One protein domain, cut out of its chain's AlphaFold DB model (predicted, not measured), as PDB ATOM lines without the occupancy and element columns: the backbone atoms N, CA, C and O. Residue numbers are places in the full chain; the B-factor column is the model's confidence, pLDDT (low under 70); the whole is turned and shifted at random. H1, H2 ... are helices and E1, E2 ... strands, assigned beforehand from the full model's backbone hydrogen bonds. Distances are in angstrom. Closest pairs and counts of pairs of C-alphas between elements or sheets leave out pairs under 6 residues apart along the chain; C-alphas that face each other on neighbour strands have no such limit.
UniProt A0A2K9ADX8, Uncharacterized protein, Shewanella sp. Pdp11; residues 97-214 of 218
ATOM      1  N   PHE A  97      32.500  75.290  41.157       87.69
ATOM      2  CA  PHE A  97      33.141  76.598  41.038       87.69
ATOM      3  C   PHE A  97      33.799  76.807  39.666       87.69
ATOM      4  O   PHE A  97      33.572  77.827  39.016       87.69
ATOM      5  N   GLU A  98      34.569  75.832  39.179       90.81
ATOM      6  CA  GLU A  98      35.215  75.897  37.861       90.81
ATOM      7  C   GLU A  98      34.190  75.976  36.724       90.81
ATOM      8  O   GLU A  98      34.321  76.816  35.828       90.81
ATOM      9  N   ARG A  99      33.123  75.169  36.794       91.38
ATOM     10  CA  ARG A  99      32.024  75.219  35.820       91.38
ATOM     11  C   ARG A  99      31.305  76.561  35.846       91.38
ATOM     12  O   ARG A  99      30.976  77.092  34.788       91.38
ATOM     13  N   LEU A 100      31.084  77.130  37.031       92.00
ATOM     14  CA  LEU A 100      30.446  78.434  37.157       92.00
ATOM     15  C   LEU A 100      31.319  79.555  36.583       92.00
ATOM     16  O   LEU A 100      30.815  80.402  35.851       92.00
ATOM     17  N   ASN A 101      32.630  79.524  36.823       92.00
ATOM     18  CA  ASN A 101      33.561  80.463  36.197       92.00
ATOM     19  C   ASN A 101      33.563  80.331  34.670       92.00
ATOM     20  O   ASN A 101      33.527  81.341  33.968       92.00
ATOM     21  N   GLY A 102      33.541  79.103  34.144       93.88
ATOM     22  CA  GLY A 102      33.392  78.863  32.708       93.88
ATOM     23  C   GLY A 102      32.110  79.488  32.149       93.88
ATOM     24  O   GLY A 102      32.159  80.208  31.153       93.88
ATOM     25  N   PHE A 103      30.986  79.283  32.835       95.06
ATOM     26  CA  PHE A 103      29.700  79.892  32.498       95.06
ATOM     27  C   PHE A 103      29.760  81.425  32.453       95.06
ATOM     28  O   PHE A 103      29.289  82.025  31.483       95.06
ATOM     29  N   LEU A 104      30.359  82.057  33.463       95.12
ATOM     30  CA  LEU A 104      30.504  83.511  33.535       95.12
ATOM     31  C   LEU A 104      31.392  84.052  32.402       95.12
ATOM     32  O   LEU A 104      31.055  85.062  31.779       95.12
ATOM     33  N   LEU A 105      32.487  83.358  32.076       95.00
ATOM     34  CA  LEU A 105      33.364  83.716  30.957       95.00
ATOM     35  C   LEU A 105      32.647  83.613  29.605       95.00
ATOM     36  O   LEU A 105      32.807  84.494  28.758       95.00
ATOM     37  N   ASP A 106      31.848  82.567  29.393       95.12
ATOM     38  CA  ASP A 106      31.073  82.419  28.161       95.12
ATOM     39  C   ASP A 106      29.973  83.480  28.060       95.12
ATOM     40  O   ASP A 106      29.800  84.063  26.992       95.12
ATOM     41  N   LEU A 107      29.291  83.819  29.156       94.88
ATOM     42  CA  LEU A 107      28.331  84.930  29.202       94.88
ATOM     43  C   LEU A 107      28.959  86.270  28.805       94.88
ATOM     44  O   LEU A 107      28.360  87.017  28.028       94.88
ATOM     45  N   ALA A 108      30.173  86.559  29.281       94.31
ATOM     46  CA  ALA A 108      30.891  87.780  28.918       94.31
ATOM     47  C   ALA A 108      31.131  87.882  27.398       94.31
ATOM     48  O   ALA A 108      31.067  88.972  26.830       94.31
ATOM     49  N   ARG A 109      31.319  86.752  26.696       94.31
ATOM     50  CA  ARG A 109      31.429  86.718  25.219       94.31
ATOM     51  C   ARG A 109      30.127  87.103  24.517       94.31
ATOM     52  O   ARG A 109      30.168  87.594  23.392       94.31
ATOM     53  N   TYR A 110      28.989  86.917  25.181       92.44
ATOM     54  CA  TYR A 110      27.689  87.424  24.737       92.44
ATOM     55  C   TYR A 110      27.433  88.866  25.178       92.44
ATOM     56  O   TYR A 110      26.308  89.322  25.028       92.44
ATOM     57  N   GLN A 111      28.449  89.584  25.670       92.50
ATOM     58  CA  GLN A 111      28.377  90.979  26.117       92.50
ATOM     59  C   GLN A 111      27.531  91.199  27.379       92.50
ATOM     60  O   GLN A 111      27.130  92.328  27.657       92.50
ATOM     61  N   PHE A 112      27.278  90.154  28.170       95.75
ATOM     62  CA  PHE A 112      26.805  90.362  29.537       95.75
ATOM     63  C   PHE A 112      27.890  91.044  30.363       95.75
ATOM     64  O   PHE A 112      29.075  90.734  30.227       95.75
ATOM     65  N   VAL A 113      27.475  91.937  31.259       96.44
ATOM     66  CA  VAL A 113      28.381  92.480  32.272       96.44
ATOM     67  C   VAL A 113      28.476  91.485  33.415       96.44
ATOM     68  O   VAL A 113      27.457  91.034  33.942       96.44
ATOM     69  N   ILE A 114      29.702  91.129  33.785       96.12
ATOM     70  CA  ILE A 114      29.977  90.072  34.752       96.12
ATOM     71  C   ILE A 114      30.773  90.632  35.916       96.12
ATOM     72  O   ILE A 114      31.836  91.214  35.717       96.12
ATOM     73  N   LYS A 115      30.288  90.383  37.131       93.19
ATOM     74  CA  LYS A 115      31.075  90.553  38.355       93.19
ATOM     75  C   LYS A 115      31.123  89.231  39.096       93.19
ATOM     76  O   LYS A 115      30.150  88.843  39.736       93.19
ATOM     77  N   THR A 116      32.255  88.538  38.997       87.81
ATOM     78  CA  THR A 116      32.482  87.275  39.719       87.81
ATOM     79  C   THR A 116      32.303  87.441  41.222       87.81
ATOM     80  O   THR A 116      31.897  86.494  41.875       87.81
ATOM     81  N   GLU A 117      32.557  88.642  41.742       90.25
ATOM     82  CA  GLU A 117      32.296  89.040  43.120       90.25
ATOM     83  C   GLU A 117      31.742  90.476  43.143       90.25
ATOM     84  O   GLU A 117      32.255  91.347  42.433       90.25
ATOM     85  N   HIS A 118      30.689  90.730  43.925       92.12
ATOM     86  CA  HIS A 118      30.146  92.070  44.169       92.12
ATOM     87  C   HIS A 118      29.699  92.266  45.627       92.12
ATOM     88  O   HIS A 118      29.408  91.299  46.333       92.12
ATOM     89  N   GLU A 119      29.619  93.526  46.059       91.81
ATOM     90  CA  GLU A 119      29.044  93.928  47.352       91.81
ATOM     91  C   GLU A 119      27.552  94.288  47.219       91.81
ATOM     92  O   GLU A 119      26.976  94.144  46.137       91.81
ATOM     93  N   ASP A 120      26.923  94.762  48.300       85.88
ATOM     94  CA  ASP A 120      25.517  95.193  48.306       85.88
ATOM     95  C   ASP A 120      25.243  96.287  47.260       85.88
ATOM     96  O   ASP A 120      24.247  96.237  46.533       85.88
ATOM     97  N   GLU A 121      26.154  97.256  47.142       87.94
ATOM     98  CA  GLU A 121      26.088  98.303  46.127       87.94
ATOM     99  C   GLU A 121      26.788  97.850  44.840       87.94
ATOM    100  O   GLU A 121      28.004  97.644  44.781       87.94
ATOM    101  N   ILE A 122      26.001  97.684  43.775       91.38
ATOM    102  CA  ILE A 122      26.506  97.274  42.464       91.38
ATOM    103  C   ILE A 122      26.687  98.509  41.585       91.38
ATOM    104  O   ILE A 122      25.739  99.019  40.992       91.38
ATOM    105  N   GLU A 123      27.929  98.963  41.463       90.81
ATOM    106  CA  GLU A 123      28.268 100.077  40.576       90.81
ATOM    107  C   GLU A 123      28.638  99.602  39.169       90.81
ATOM    108  O   GLU A 123      29.312  98.585  39.005       90.81
ATOM    109  N   PHE A 124      28.264 100.357  38.140       93.62
ATOM    110  CA  PHE A 124      28.662 100.081  36.761       93.62
ATOM    111  C   PHE A 124      29.373 101.287  36.174       93.62
ATOM    112  O   PHE A 124      28.944 102.427  36.344       93.62
ATOM    113  N   SER A 125      30.445 101.037  35.430       93.50
ATOM    114  CA  SER A 125      31.093 102.084  34.652       93.50
ATOM    115  C   SER A 125      30.169 102.604  33.542       93.50
ATOM    116  O   SER A 125      29.241 101.927  33.076       93.50
ATOM    117  N   ALA A 126      30.472 103.805  33.044       93.56
ATOM    118  CA  ALA A 126      29.778 104.377  31.889       93.56
ATOM    119  C   ALA A 126      29.873 103.472  30.644       93.56
ATOM    120  O   ALA A 126      28.953 103.442  29.831       93.56
ATOM    121  N   SER A 127      30.958 102.701  30.512       93.12
ATOM    122  CA  SER A 127      31.150 101.720  29.437       93.12
ATOM    123  C   SER A 127      30.337 100.433  29.605       93.12
ATOM    124  O   SER A 127      29.983  99.812  28.606       93.12
ATOM    125  N   GLU A 128      30.037 100.014  30.835       94.50
ATOM    126  CA  GLU A 128      29.273  98.788  31.113       94.50
ATOM    127  C   GLU A 128      27.765  99.017  31.032       94.50
ATOM    128  O   GLU A 128      27.029  98.145  30.572       94.50
ATOM    129  N   SER A 129      27.308 100.201  31.441       93.00
ATOM    130  CA  SER A 129      25.886 100.539  31.559       93.00
ATOM    131  C   SER A 129      25.054 100.223  30.298       93.00
ATOM    132  O   SER A 129      23.994  99.611  30.440       93.00
ATOM    133  N   PRO A 130      25.508 100.516  29.058       93.25
ATOM    134  CA  PRO A 130      24.761 100.142  27.851       93.25
ATOM    135  C   PRO A 130      24.579  98.626  27.680       93.25
ATOM    136  O   PRO A 130      23.550  98.173  27.178       93.25
ATOM    137  N   ASN A 131      25.556  97.825  28.108       93.12
ATOM    138  CA  ASN A 131      25.501  96.365  28.019       93.12
ATOM    139  C   ASN A 131      24.577  95.770  29.092       93.12
ATOM    140  O   ASN A 131      23.800  94.862  28.793       93.12
ATOM    141  N   VAL A 132      24.593  96.331  30.310       93.50
ATOM    142  CA  VAL A 132      23.645  95.958  31.376       93.50
ATOM    143  C   VAL A 132      22.209  96.200  30.918       93.50
ATOM    144  O   VAL A 132      21.372  95.304  31.009       93.50
ATOM    145  N   LEU A 133      21.934  97.395  30.388       92.56
ATOM    146  CA  LEU A 133      20.590  97.796  29.970       92.56
ATOM    147  C   LEU A 133      20.116  97.060  28.714       92.56
ATOM    148  O   LEU A 133      18.931  96.775  28.589       92.56
ATOM    149  N   SER A 134      21.013  96.724  27.784       90.50
ATOM    150  CA  SER A 134      20.621  96.032  26.551       90.50
ATOM    151  C   SER A 134      20.448  94.526  26.736       90.50
ATOM    152  O   SER A 134      19.465  93.972  26.239       90.50
ATOM    153  N   LEU A 135      21.375  93.854  27.424       90.44
ATOM    154  CA  LEU A 135      21.395  92.398  27.580       90.44
ATOM    155  C   LEU A 135      21.178  91.987  29.028       90.44
ATOM    156  O   LEU A 135      20.180  91.329  29.334       90.44
ATOM    157  N   GLY A 136      22.100  92.371  29.906       95.19
ATOM    158  CA  GLY A 136      21.995  92.046  31.314       95.19
ATOM    159  C   GLY A 136      23.311  92.031  32.073       95.19
ATOM    160  O   GLY A 136      24.401  92.251  31.537       95.19
ATOM    161  N   PHE A 137      23.168  91.723  33.352       96.25
ATOM    162  CA  PHE A 137      24.245  91.546  34.309       96.25
ATOM    163  C   PHE A 137      24.082  90.210  35.029       96.25
ATOM    164  O   PHE A 137      22.957  89.782  35.301       96.25
ATOM    165  N   VAL A 138      25.206  89.574  35.351       96.75
ATOM    166  CA  VAL A 138      25.259  88.415  36.247       96.75
ATOM    167  C   VAL A 138      26.432  88.578  37.202       96.75
ATOM    168  O   VAL A 138      27.543  88.923  36.791       96.75
ATOM    169  N   GLY A 139      26.205  88.287  38.475       94.44
ATOM    170  CA  GLY A 139      27.268  88.263  39.460       94.44
ATOM    171  C   GLY A 139      26.945  87.441  40.691       94.44
ATOM    172  O   GLY A 139      25.863  86.867  40.818       94.44
ATOM    173  N   ILE A 140      27.925  87.369  41.585       92.44
ATOM    174  CA  ILE A 140      27.844  86.603  42.827       92.44
ATOM    175  C   ILE A 140      28.180  87.537  43.981       92.44
ATOM    176  O   ILE A 140      29.202  88.221  43.953       92.44
ATOM    177  N   HIS A 141      27.310  87.583  44.986       91.00
ATOM    178  CA  HIS A 141      27.575  88.394  46.168       91.00
ATOM    179  C   HIS A 141      28.784  87.831  46.929       91.00
ATOM    180  O   HIS A 141      28.908  86.609  47.052       91.00
ATOM    181  N   LYS A 142      29.642  88.692  47.484       88.62
ATOM    182  CA  LYS A 142      30.870  88.290  48.199       88.62
ATOM    183  C   LYS A 142      30.636  87.219  49.267       88.62
ATOM    184  O   LYS A 142      31.354  86.224  49.328       88.62
ATOM    185  N   ASP A 143      29.545  87.331  50.019       85.56
ATOM    186  CA  ASP A 143      29.214  86.367  51.078       85.56
ATOM    187  C   ASP A 143      28.817  84.983  50.533       85.56
ATOM    188  O   ASP A 143      28.894  83.976  51.237       85.56
ATOM    189  N   GLN A 144      28.412  84.909  49.262       83.69
ATOM    190  CA  GLN A 144      28.077  83.659  48.577       83.69
ATOM    191  C   GLN A 144      29.307  82.985  47.956       83.69
ATOM    192  O   GLN A 144      29.259  81.790  47.662       83.69
ATOM    193  N   MET A 145      30.435  83.694  47.828       80.75
ATOM    194  CA  MET A 145      31.678  83.121  47.299       80.75
ATOM    195  C   MET A 145      32.203  81.982  48.176       80.75
ATOM    196  O   MET A 145      32.683  80.972  47.666       80.75
ATOM    197  N   GLN A 146      32.038  82.081  49.498       74.25
ATOM    198  CA  GLN A 146      32.401  80.989  50.403       74.25
ATOM    199  C   GLN A 146      31.530  79.746  50.181       74.25
ATOM    200  O   GLN A 146      32.032  78.625  50.235       74.25
ATOM    201  N   ASN A 147      30.241  79.911  49.871       72.25
ATOM    202  CA  ASN A 147      29.340  78.781  49.628       72.25
ATOM    203  C   ASN A 147      29.749  77.969  48.386       72.25
ATOM    204  O   ASN A 147      29.555  76.754  48.374       72.25
ATOM    205  N   LEU A 148      30.371  78.619  47.397       71.25
ATOM    206  CA  LEU A 148      30.948  77.962  46.221       71.25
ATOM    207  C   LEU A 148      32.200  77.150  46.545       71.25
ATOM    208  O   LEU A 148      32.366  76.053  46.020       71.25
ATOM    209  N   LEU A 149      33.067  77.682  47.409       67.81
ATOM    210  CA  LEU A 149      34.314  77.026  47.814       67.81
ATOM    211  C   LEU A 149      34.070  75.805  48.710       67.81
ATOM    212  O   LEU A 149      34.854  74.863  48.686       67.81
ATOM    213  N   PHE A 150      32.982  75.811  49.484       67.19
ATOM    214  CA  PHE A 150      32.585  74.697  50.351       67.19
ATOM    215  C   PHE A 150      31.568  73.743  49.707       67.19
ATOM    216  O   PHE A 150      30.959  72.949  50.422       67.19
ATOM    217  N   GLU A 151      31.353  73.838  48.389       66.50
ATOM    218  CA  GLU A 151      30.452  72.964  47.620       66.50
ATOM    219  C   GLU A 151      29.053  72.808  48.243       66.50
ATOM    220  O   GLU A 151      28.449  71.731  48.240       66.50
ATOM    221  N   LYS A 152      28.499  73.895  48.795       65.00
ATOM    222  CA  LYS A 152      27.111  73.861  49.262       65.00
ATOM    223  C   LYS A 152      26.172  73.666  48.069       65.00
ATOM    224  O   LYS A 152      26.430  74.143  46.967       65.00
ATOM    225  N   LYS A 153      25.056  72.971  48.308       63.41
ATOM    226  CA  LYS A 153      24.116  72.558  47.249       63.41
ATOM    227  C   LYS A 153      23.436  73.715  46.514       63.41
ATOM    228  O   LYS A 153      23.073  73.547  45.355       63.41
ATOM    229  N   GLU A 154      23.259  74.853  47.173       72.31
ATOM    230  CA  GLU A 154      22.530  75.997  46.629       72.31
ATOM    231  C   GLU A 154      23.477  77.179  46.433       72.31
ATOM    232  O   GLU A 154      24.103  77.661  47.380       72.31
ATOM    233  N   ILE A 155      23.572  77.641  45.187       83.06
ATOM    234  CA  ILE A 155      24.358  78.812  44.794       83.06
ATOM    235  C   ILE A 155      23.377  79.924  44.432       83.06
ATOM    236  O   ILE A 155      22.427  79.693  43.685       83.06
ATOM    237  N   ILE A 156      23.615  81.135  44.931       88.94
ATOM    238  CA  ILE A 156      22.783  82.300  44.622       88.94
ATOM    239  C   ILE A 156      23.496  83.157  43.579       88.94
ATOM    240  O   ILE A 156      24.602  83.640  43.819       88.94
ATOM    241  N   LEU A 157      22.845  83.361  42.435       92.31
ATOM    242  CA  LEU A 157      23.276  84.320  41.423       92.31
ATOM    243  C   LEU A 157      22.438  85.587  41.513       92.31
ATOM    244  O   LEU A 157      21.208  85.524  41.478       92.31
ATOM    245  N   THR A 158      23.104  86.733  41.546       94.75
ATOM    246  CA  THR A 158      22.479  88.032  41.307       94.75
ATOM    247  C   THR A 158      22.427  88.267  39.807       94.75
ATOM    248  O   THR A 158      23.412  88.047  39.100       94.75
ATOM    249  N   TYR A 159      21.290  88.725  39.301       94.94
ATOM    250  CA  TYR A 159      21.126  88.994  37.883       94.94
ATOM    251  C   TYR A 159      20.275  90.234  37.625       94.94
ATOM    252  O   TYR A 159      19.463  90.655  38.449       94.94
ATOM    253  N   TYR A 160      20.455  90.787  36.431       95.25
ATOM    254  CA  TYR A 160      19.579  91.775  35.818       95.25
ATOM    255  C   TYR A 160      19.398  91.393  34.351       95.25
ATOM    256  O   TYR A 160      20.376  91.080  33.672       95.25
ATOM    257  N   ILE A 161      18.163  91.419  33.858       94.69
ATOM    258  CA  ILE A 161      17.851  91.205  32.441       94.69
ATOM    259  C   ILE A 161      17.371  92.530  31.850       94.69
ATOM    260  O   ILE A 161      16.387  93.092  32.334       94.69
ATOM    261  N   GLY A 162      18.074  93.002  30.819       90.31
ATOM    262  CA  GLY A 162      17.806  94.275  30.150       90.31
ATOM    263  C   GLY A 162      16.673  94.232  29.121       90.31
ATOM    264  O   GLY A 162      15.915  93.265  29.028       90.31
ATOM    265  N   ASP A 163      16.585  95.280  28.304       84.69
ATOM    266  CA  ASP A 163      15.491  95.543  27.359       84.69
ATOM    267  C   ASP A 163      15.357  94.479  26.259       84.69
ATOM    268  O   ASP A 163      14.259  94.219  25.763       84.69
ATOM    269  N   SER A 164      16.443  93.775  25.914       76.44
ATOM    270  CA  SER A 164      16.394  92.618  25.003       76.44
ATOM    271  C   SER A 164      15.819  91.361  25.674       76.44
ATOM    272  O   SER A 164      16.182  90.246  25.288       76.44
ATOM    273  N   GLY A 165      14.966  91.510  26.690       74.00
ATOM    274  CA  GLY A 165      14.842  90.585  27.816       74.00
ATOM    275  C   GLY A 165      14.693  89.109  27.465       74.00
ATOM    276  O   GLY A 165      15.394  88.268  28.025       74.00
ATOM    277  N   THR A 166      13.899  88.765  26.446       83.81
ATOM    278  CA  THR A 166      13.750  87.366  26.006       83.81
ATOM    279  C   THR A 166      15.047  86.754  25.474       83.81
ATOM    280  O   THR A 166      15.288  85.565  25.671       83.81
ATOM    281  N   LYS A 167      15.886  87.537  24.786       88.94
ATOM    282  CA  LYS A 167      17.186  87.086  24.272       88.94
ATOM    283  C   LYS A 167      18.188  86.926  25.412       88.94
ATOM    284  O   LYS A 167      18.852  85.895  25.466       88.94
ATOM    285  N   GLY A 168      18.268  87.911  26.310       90.25
ATOM    286  CA  GLY A 168      19.165  87.868  27.469       90.25
ATOM    287  C   GLY A 168      18.857  86.675  28.372       90.25
ATOM    288  O   GLY A 168      19.723  85.837  28.617       90.25
ATOM    289  N   GLU A 169      17.590  86.521  28.756       92.69
ATOM    290  CA  GLU A 169      17.116  85.368  29.524       92.69
ATOM    291  C   GLU A 169      17.418  84.044  28.808       92.69
ATOM    292  O   GLU A 169      17.958  83.122  29.415       92.69
ATOM    293  N   SER A 170      17.151  83.946  27.499       91.06
ATOM    294  CA  SER A 170      17.432  82.715  26.747       91.06
ATOM    295  C   SER A 170      18.917  82.349  26.752       91.06
ATOM    296  O   SER A 170      19.238  81.175  26.924       91.06
ATOM    297  N   ILE A 171      19.819  83.323  26.581       93.56
ATOM    298  CA  ILE A 171      21.274  83.101  26.621       93.56
ATOM    299  C   ILE A 171      21.698  82.641  28.016       93.56
ATOM    300  O   ILE A 171      22.394  81.631  28.133       93.56
ATOM    301  N   LEU A 172      21.232  83.337  29.057       93.44
ATOM    302  CA  LEU A 172      21.518  83.006  30.451       93.44
ATOM    303  C   LEU A 172      21.125  81.557  30.762       93.44
ATOM    304  O   LEU A 172      21.968  80.759  31.164       93.44
ATOM    305  N   LEU A 173      19.865  81.195  30.505       92.19
ATOM    306  CA  LEU A 173      19.342  79.852  30.768       92.19
ATOM    307  C   LEU A 173      20.039  78.777  29.925       92.19
ATOM    308  O   LEU A 173      20.293  77.670  30.408       92.19
ATOM    309  N   TYR A 174      20.340  79.090  28.662       92.38
ATOM    310  CA  TYR A 174      21.012  78.173  27.748       92.38
ATOM    311  C   TYR A 174      22.425  77.831  28.227       92.38
ATOM    312  O   TYR A 174      22.767  76.648  28.326       92.38
ATOM    313  N   LEU A 175      23.228  78.847  28.557       94.50
ATOM    314  CA  LEU A 175      24.596  78.656  29.030       94.50
ATOM    315  C   LEU A 175      24.614  77.978  30.397       94.50
ATOM    316  O   LEU A 175      25.324  76.995  30.570       94.50
ATOM    317  N   LEU A 176      23.773  78.414  31.331       93.12
ATOM    318  CA  LEU A 176      23.729  77.854  32.683       93.12
ATOM    319  C   LEU A 176      23.486  76.332  32.665       93.12
ATOM    320  O   LEU A 176      24.206  75.558  33.295       93.12
ATOM    321  N   GLN A 177      22.552  75.881  31.829       91.69
ATOM    322  CA  GLN A 177      22.303  74.456  31.609       91.69
ATOM    323  C   GLN A 177      23.445  73.730  30.876       91.69
ATOM    324  O   GLN A 177      23.673  72.551  31.145       91.69
ATOM    325  N   ASN A 178      24.167  74.385  29.958       92.62
ATOM    326  CA  ASN A 178      25.335  73.778  29.299       92.62
ATOM    327  C   ASN A 178      26.462  73.484  30.286       92.62
ATOM    328  O   ASN A 178      27.143  72.473  30.142       92.62
ATOM    329  N   TYR A 179      26.602  74.321  31.309       93.06
ATOM    330  CA  TYR A 179      27.538  74.112  32.409       93.06
ATOM    331  C   TYR A 179      26.982  73.204  33.514       93.06
ATOM    332  O   TYR A 179      27.651  72.997  34.522       93.06
ATOM    333  N   GLY A 180      25.799  72.609  33.324       90.12
ATOM    334  CA  GLY A 180      25.258  71.584  34.219       90.12
ATOM    335  C   GLY A 180      24.543  72.135  35.451       90.12
ATOM    336  O   GLY A 180      24.541  71.471  36.488       90.12
ATOM    337  N   PHE A 181      23.952  73.330  35.350       90.31
ATOM    338  CA  PHE A 181      23.162  73.946  36.417       90.31
ATOM    339  C   PHE A 181      21.686  74.108  36.033       90.31
ATOM    340  O   PHE A 181      21.344  74.391  34.882       90.31
ATOM    341  N   ASN A 182      20.792  73.936  37.003       88.00
ATOM    342  CA  ASN A 182      19.378  74.285  36.893       88.00
ATOM    343  C   ASN A 182      19.079  75.503  37.748       88.00
ATOM    344  O   ASN A 182      19.678  75.675  38.799       88.00
ATOM    345  N   ILE A 183      18.100  76.294  37.321       88.44
ATOM    346  CA  ILE A 183      17.472  77.284  38.188       88.44
ATOM    347  C   ILE A 183      16.424  76.593  39.055       88.44
ATOM    348  O   ILE A 183      15.554  75.890  38.535       88.44
ATOM    349  N   VAL A 184      16.478  76.864  40.353       83.50
ATOM    350  CA  VAL A 184      15.452  76.493  41.322       83.50
ATOM    351  C   VAL A 184      14.473  77.661  41.424       83.50
ATOM    352  O   VAL A 184      14.779  78.711  41.989       83.50
ATOM    353  N   LEU A 185      13.293  77.505  40.822       72.44
ATOM    354  CA  LEU A 185      12.196  78.456  41.001       72.44
ATOM    355  C   LEU A 185      11.394  78.055  42.239       72.44
ATOM    356  O   LEU A 185      11.002  76.895  42.373       72.44
ATOM    357  N   GLU A 186      11.104  79.014  43.116       64.31
ATOM    358  CA  GLU A 186      10.173  78.791  44.221       64.31
ATOM    359  C   GLU A 186       8.820  78.296  43.682       64.31
ATOM    360  O   GLU A 186       8.277  78.844  42.717       64.31
ATOM    361  N   GLN A 187       8.260  77.267  44.331       50.56
ATOM    362  CA  GLN A 187       7.074  76.510  43.894       50.56
ATOM    363  C   GLN A 187       5.810  77.359  43.641       50.56
ATOM    364  O   GLN A 187       4.829  76.853  43.100       50.56
ATOM    365  N   GLN A 188       5.810  78.643  44.011       44.31
ATOM    366  CA  GLN A 188       4.668  79.550  43.880       44.31
ATOM    367  C   GLN A 188       4.598  80.305  42.541       44.31
ATOM    368  O   GLN A 188       3.584  80.945  42.260       44.31
ATOM    369  N   ARG A 189       5.625  80.242  41.680       45.28
ATOM    370  CA  ARG A 189       5.585  80.924  40.375       45.28
ATOM    371  C   ARG A 189       4.995  80.017  39.295       45.28
ATOM    372  O   ARG A 189       5.615  79.060  38.847       45.28
ATOM    373  N   SER A 190       3.804  80.371  38.814       41.56
ATOM    374  CA  SER A 190       3.147  79.726  37.666       41.56
ATOM    375  C   SER A 190       3.851  79.991  36.324       41.56
ATOM    376  O   SER A 190       3.512  79.368  35.316       41.56
ATOM    377  N   GLN A 191       4.834  80.899  36.293       51.22
ATOM    378  CA  GLN A 191       5.611  81.252  35.110       51.22
ATOM    379  C   GLN A 191       7.105  80.989  35.322       51.22
ATOM    380  O   GLN A 191       7.708  81.463  36.281       51.22
ATOM    381  N   ILE A 192       7.703  80.281  34.361       63.75
ATOM    382  CA  ILE A 192       9.137  79.956  34.264       63.75
ATOM    383  C   ILE A 192       9.906  81.156  33.677       63.75
ATOM    384  O   ILE A 192      10.715  80.988  32.771       63.75
ATOM    385  N   ARG A 193       9.570  82.386  34.079       80.25
ATOM    386  CA  ARG A 193      10.247  83.589  33.579       80.25
ATOM    387  C   ARG A 193      10.995  84.292  34.691       80.25
ATOM    388  O   ARG A 193      10.475  84.451  35.799       80.25
ATOM    389  N   LEU A 194      12.213  84.704  34.373       87.81
ATOM    390  CA  LEU A 194      13.010  85.579  35.220       87.81
ATOM    391  C   LEU A 194      12.424  86.993  35.223       87.81
ATOM    392  O   LEU A 194      11.708  87.390  34.303       87.81
ATOM    393  N   ALA A 195      12.708  87.748  36.283       88.44
ATOM    394  CA  ALA A 195      12.287  89.139  36.357       88.44
ATOM    395  C   ALA A 195      13.155  89.999  35.425       88.44
ATOM    396  O   ALA A 195      14.364  89.796  35.335       88.44
ATOM    397  N   HIS A 196      12.539  90.938  34.710       91.12
ATOM    398  CA  HIS A 196      13.232  91.835  33.776       91.12
ATOM    399  C   HIS A 196      13.210  93.264  34.320       91.12
ATOM    400  O   HIS A 196      12.280  93.637  35.036       91.12
ATOM    401  N   GLY A 197      14.229  94.060  33.991       90.31
ATOM    402  CA  GLY A 197      14.316  95.470  34.386       90.31
ATOM    403  C   GLY A 197      14.566  95.718  35.879       90.31
ATOM    404  O   GLY A 197      14.561  96.871  36.305       90.31
ATOM    405  N   ILE A 198      14.804  94.670  36.670       91.75
ATOM    406  CA  ILE A 198      15.119  94.757  38.100       91.75
ATOM    407  C   ILE A 198      16.298  93.850  38.447       91.75
ATOM    408  O   ILE A 198      16.500  92.816  37.809       91.75
ATOM    409  N   PHE A 199      17.053  94.226  39.479       91.81
ATOM    410  CA  PHE A 199      18.025  93.329  40.096       91.81
ATOM    411  C   PHE A 199      17.286  92.299  40.944       91.81
ATOM    412  O   PHE A 199      16.443  92.645  41.772       91.81
ATOM    413  N   ALA A 200      17.589  91.029  40.716       91.69
ATOM    414  CA  ALA A 200      16.984  89.914  41.422       91.69
ATOM    415  C   ALA A 200      18.023  88.823  41.681       91.69
ATOM    416  O   ALA A 200      19.105  88.814  41.094       91.69
ATOM    417  N   TYR A 201      17.676  87.889  42.559       90.44
ATOM    418  CA  TYR A 201      18.476  86.705  42.828       90.44
ATOM    419  C   TYR A 201      17.788  85.453  42.296       90.44
ATOM    420  O   TYR A 201      16.560  85.388  42.168       90.44
ATOM    421  N   VAL A 202      18.596  84.450  41.974       90.19
ATOM    422  CA  VAL A 202      18.123  83.127  41.600       90.19
ATOM    423  C   VAL A 202      19.001  82.053  42.218       90.19
ATOM    424  O   VAL A 202      20.227  82.151  42.206       90.19
ATOM    425  N   PHE A 203      18.355  81.020  42.747       88.94
ATOM    426  CA  PHE A 203      19.030  79.829  43.231       88.94
ATOM    427  C   PHE A 203      19.346  78.913  42.058       88.94
ATOM    428  O   PHE A 203      18.491  78.681  41.196       88.94
ATOM    429  N   ILE A 204      20.560  78.376  42.038       89.25
ATOM    430  CA  ILE A 204      20.963  77.358  41.082       89.25
ATOM    431  C   ILE A 204      21.494  76.120  41.792       89.25
ATOM    432  O   ILE A 204      22.160  76.208  42.824       89.25
ATOM    433  N   GLU A 205      21.205  74.970  41.196       87.62
ATOM    434  CA  GLU A 205      21.636  73.656  41.660       87.62
ATOM    435  C   GLU A 205      22.417  72.941  40.554       87.62
ATOM    436  O   GLU A 205      22.103  73.058  39.363       87.62
ATOM    437  N   SER A 206      23.442  72.184  40.936       87.06
ATOM    438  CA  SER A 206      24.154  71.308  40.008       87.06
ATOM    439  C   SER A 206      23.289  70.090  39.673       87.06
ATOM    440  O   SER A 206      22.775  69.427  40.568       87.06
ATOM    441  N   PHE A 207      23.172  69.755  38.387       86.62
ATOM    442  CA  PHE A 207      22.626  68.468  37.934       86.62
ATOM    443  C   PHE A 207      23.666  67.611  37.201       86.62
ATOM    444  O   PHE A 207      23.333  66.542  36.695       86.62
ATOM    445  N   HIS A 208      24.916  68.077  37.111       80.69
ATOM    446  CA  HIS A 208      25.970  67.420  36.333       80.69
ATOM    447  C   HIS A 208      26.226  65.979  36.773       80.69
ATOM    448  O   HIS A 208      26.347  65.100  35.927       80.69
ATOM    449  N   GLU A 209      26.214  65.718  38.080       74.06
ATOM    450  CA  GLU A 209      26.379  64.371  38.646       74.06
ATOM    451  C   GLU A 209      25.321  63.386  38.127       74.06
ATOM    452  O   GLU A 209      25.619  62.219  37.881       74.06
ATOM    453  N   ASN A 210      24.107  63.871  37.845       73.12
ATOM    454  CA  ASN A 210      23.025  63.046  37.311       73.12
ATOM    455  C   ASN A 210      23.248  62.678  35.832       73.12
ATOM    456  O   ASN A 210      22.655  61.715  35.351       73.12
ATOM    457  N   LEU A 211      24.100  63.416  35.105       70.19
ATOM    458  CA  LEU A 211      24.464  63.107  33.716       70.19
ATOM    459  C   LEU A 211      25.523  62.002  33.617       70.19
ATOM    460  O   LEU A 211      25.602  61.338  32.584       70.19
ATOM    461  N   SER A 212      26.340  61.800  34.655       56.72
ATOM    462  CA  SER A 212      27.432  60.814  34.665       56.72
ATOM    463  C   SER A 212      26.926  59.372  34.589       56.72
ATOM    464  O   SER A 212      27.580  58.524  33.994       56.72
ATOM    465  N   TYR A 213      25.705  59.105  35.066       48.97
ATOM    466  CA  TYR A 213      25.035  57.801  34.937       48.97
ATOM    467  C   TYR A 213      24.735  57.382  33.484       48.97
ATOM    468  O   TYR A 213      24.253  56.278  33.235       48.97
ATOM    469  N   CYS A 214      25.001  58.256  32.510       47.38
ATOM    470  CA  CYS A 214      24.667  58.068  31.100       47.38
ATOM    471  C   CYS A 214      25.860  57.680  30.222       47.38
ATOM    472  O   CYS A 214      25.659  57.237  29.088       47.38
TER     473      CYS A 214
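Overview. This is residues 97 to 214 of the 218 residues of an uncharacterized protein of Shewanella sp. Pdp11 (UniProt A0A2K9ADX8). A strongly twisted sheet of five strands runs through the middle of this domain, with helices H1 and H4 packed side by side on one face, the shorter H3 on the opposite face, and the short H2 beside the strands at one end of the sheet. At the other end the short helix H5 forms a tail, and residues 185 to 198 make a long loop between E4 and E5. Printed are 118 residues with five named helices and five named strands, in the order H1 E1 H2 E2 H3 E3 H4 E4 E5 H5. The sheet is mixed, in the order E1 E2 E3 E5 E4, and the class is mixed, helices and strands. The whole is compact, with a radius of gyration of the C-alphas of 14.0 A and spans of 46 by 31 by 28 A.

Arrangement. Start with H1, residues 97 to 109, which is on the sheet. Next come E1, residues 113 to 118, H2, residues 129 to 134, and E2, residues 136 to 141: a strand-helix-strand unit, two parallel neighbour strands with a helix between, its crossover right-handed. Look at N 115 and O 138, 3.1 A apart, for the pairing of E1 and E2. H1 comes closest to E1 at the C-alphas of Ala 108 and Ile 114, 6.3 A apart. H2 stands at the sheet's level, at a height over the sheet of 3.4 A. H3, residues 142 to 149, follows E2 and is close to H1 but not clearly touching it, with the C-alphas of Phe 97 and Leu 148 closest at 5.8 A; H1 and H3 lie on opposite faces of the sheet. E3, residues 155 to 161, is antiparallel to E2, with N 139 and O 158 2.9 A apart. H4, residues 165 to 178, lies on the same face as H1 and runs along the strands, at 7 degrees to E3 on the local plane. It is only just over E3, on which 3 of its 14 C-alphas fall. Residues 103 to 107 of H1 touch residues 171 to 176 of H4, closest at the C-alphas of Phe 103 and Leu 175, 6.3 A apart; the two helices run opposite ways at a steep tilt of 36 degrees, only just past shallow. E4, residues 181 to 184, and E5, residues 199 to 206, form a hairpin, with N 184 and O 203 2.8 A apart. E5 is also antiparallel to E3, with N 157 and O 202 2.9 A apart. H5, residues 208 to 212, is not on the sheet and is apart from H4. In H1, H2 and H4 each O i to N i+4 pair is within hydrogen-bond range; in H3 2 of 4 are, and in H5 0 of 1, beside 2 of 2 O i to N i+3 pairs.

Along the chain. Find C-alpha 97 at (33.141, 76.598, 41.038); from there H1 runs 18.9 A to residue 109. E1 covers 12.0 A, E2 16.3 A, H3 11.8 A and E3 18.7 A. H4 begins at C-alpha 165, (14.842, 90.585, 27.816), and covers 19.9 A. E5, the longest strand, covers 22.9 A, and H5 ends at C-alpha 212, (27.432, 60.814, 34.665).

Size, cuts and confidence. The C-alphas of Ala 126 and Tyr 213 are the two farthest apart, at 46.9 A. The printed part has no cut. The link from E4 to E5, 14 residues, is long. Look for pLDDT under 70 at residues 149 to 153, 186 to 192 and 212 to 214; the mean of the printed part is 85.1.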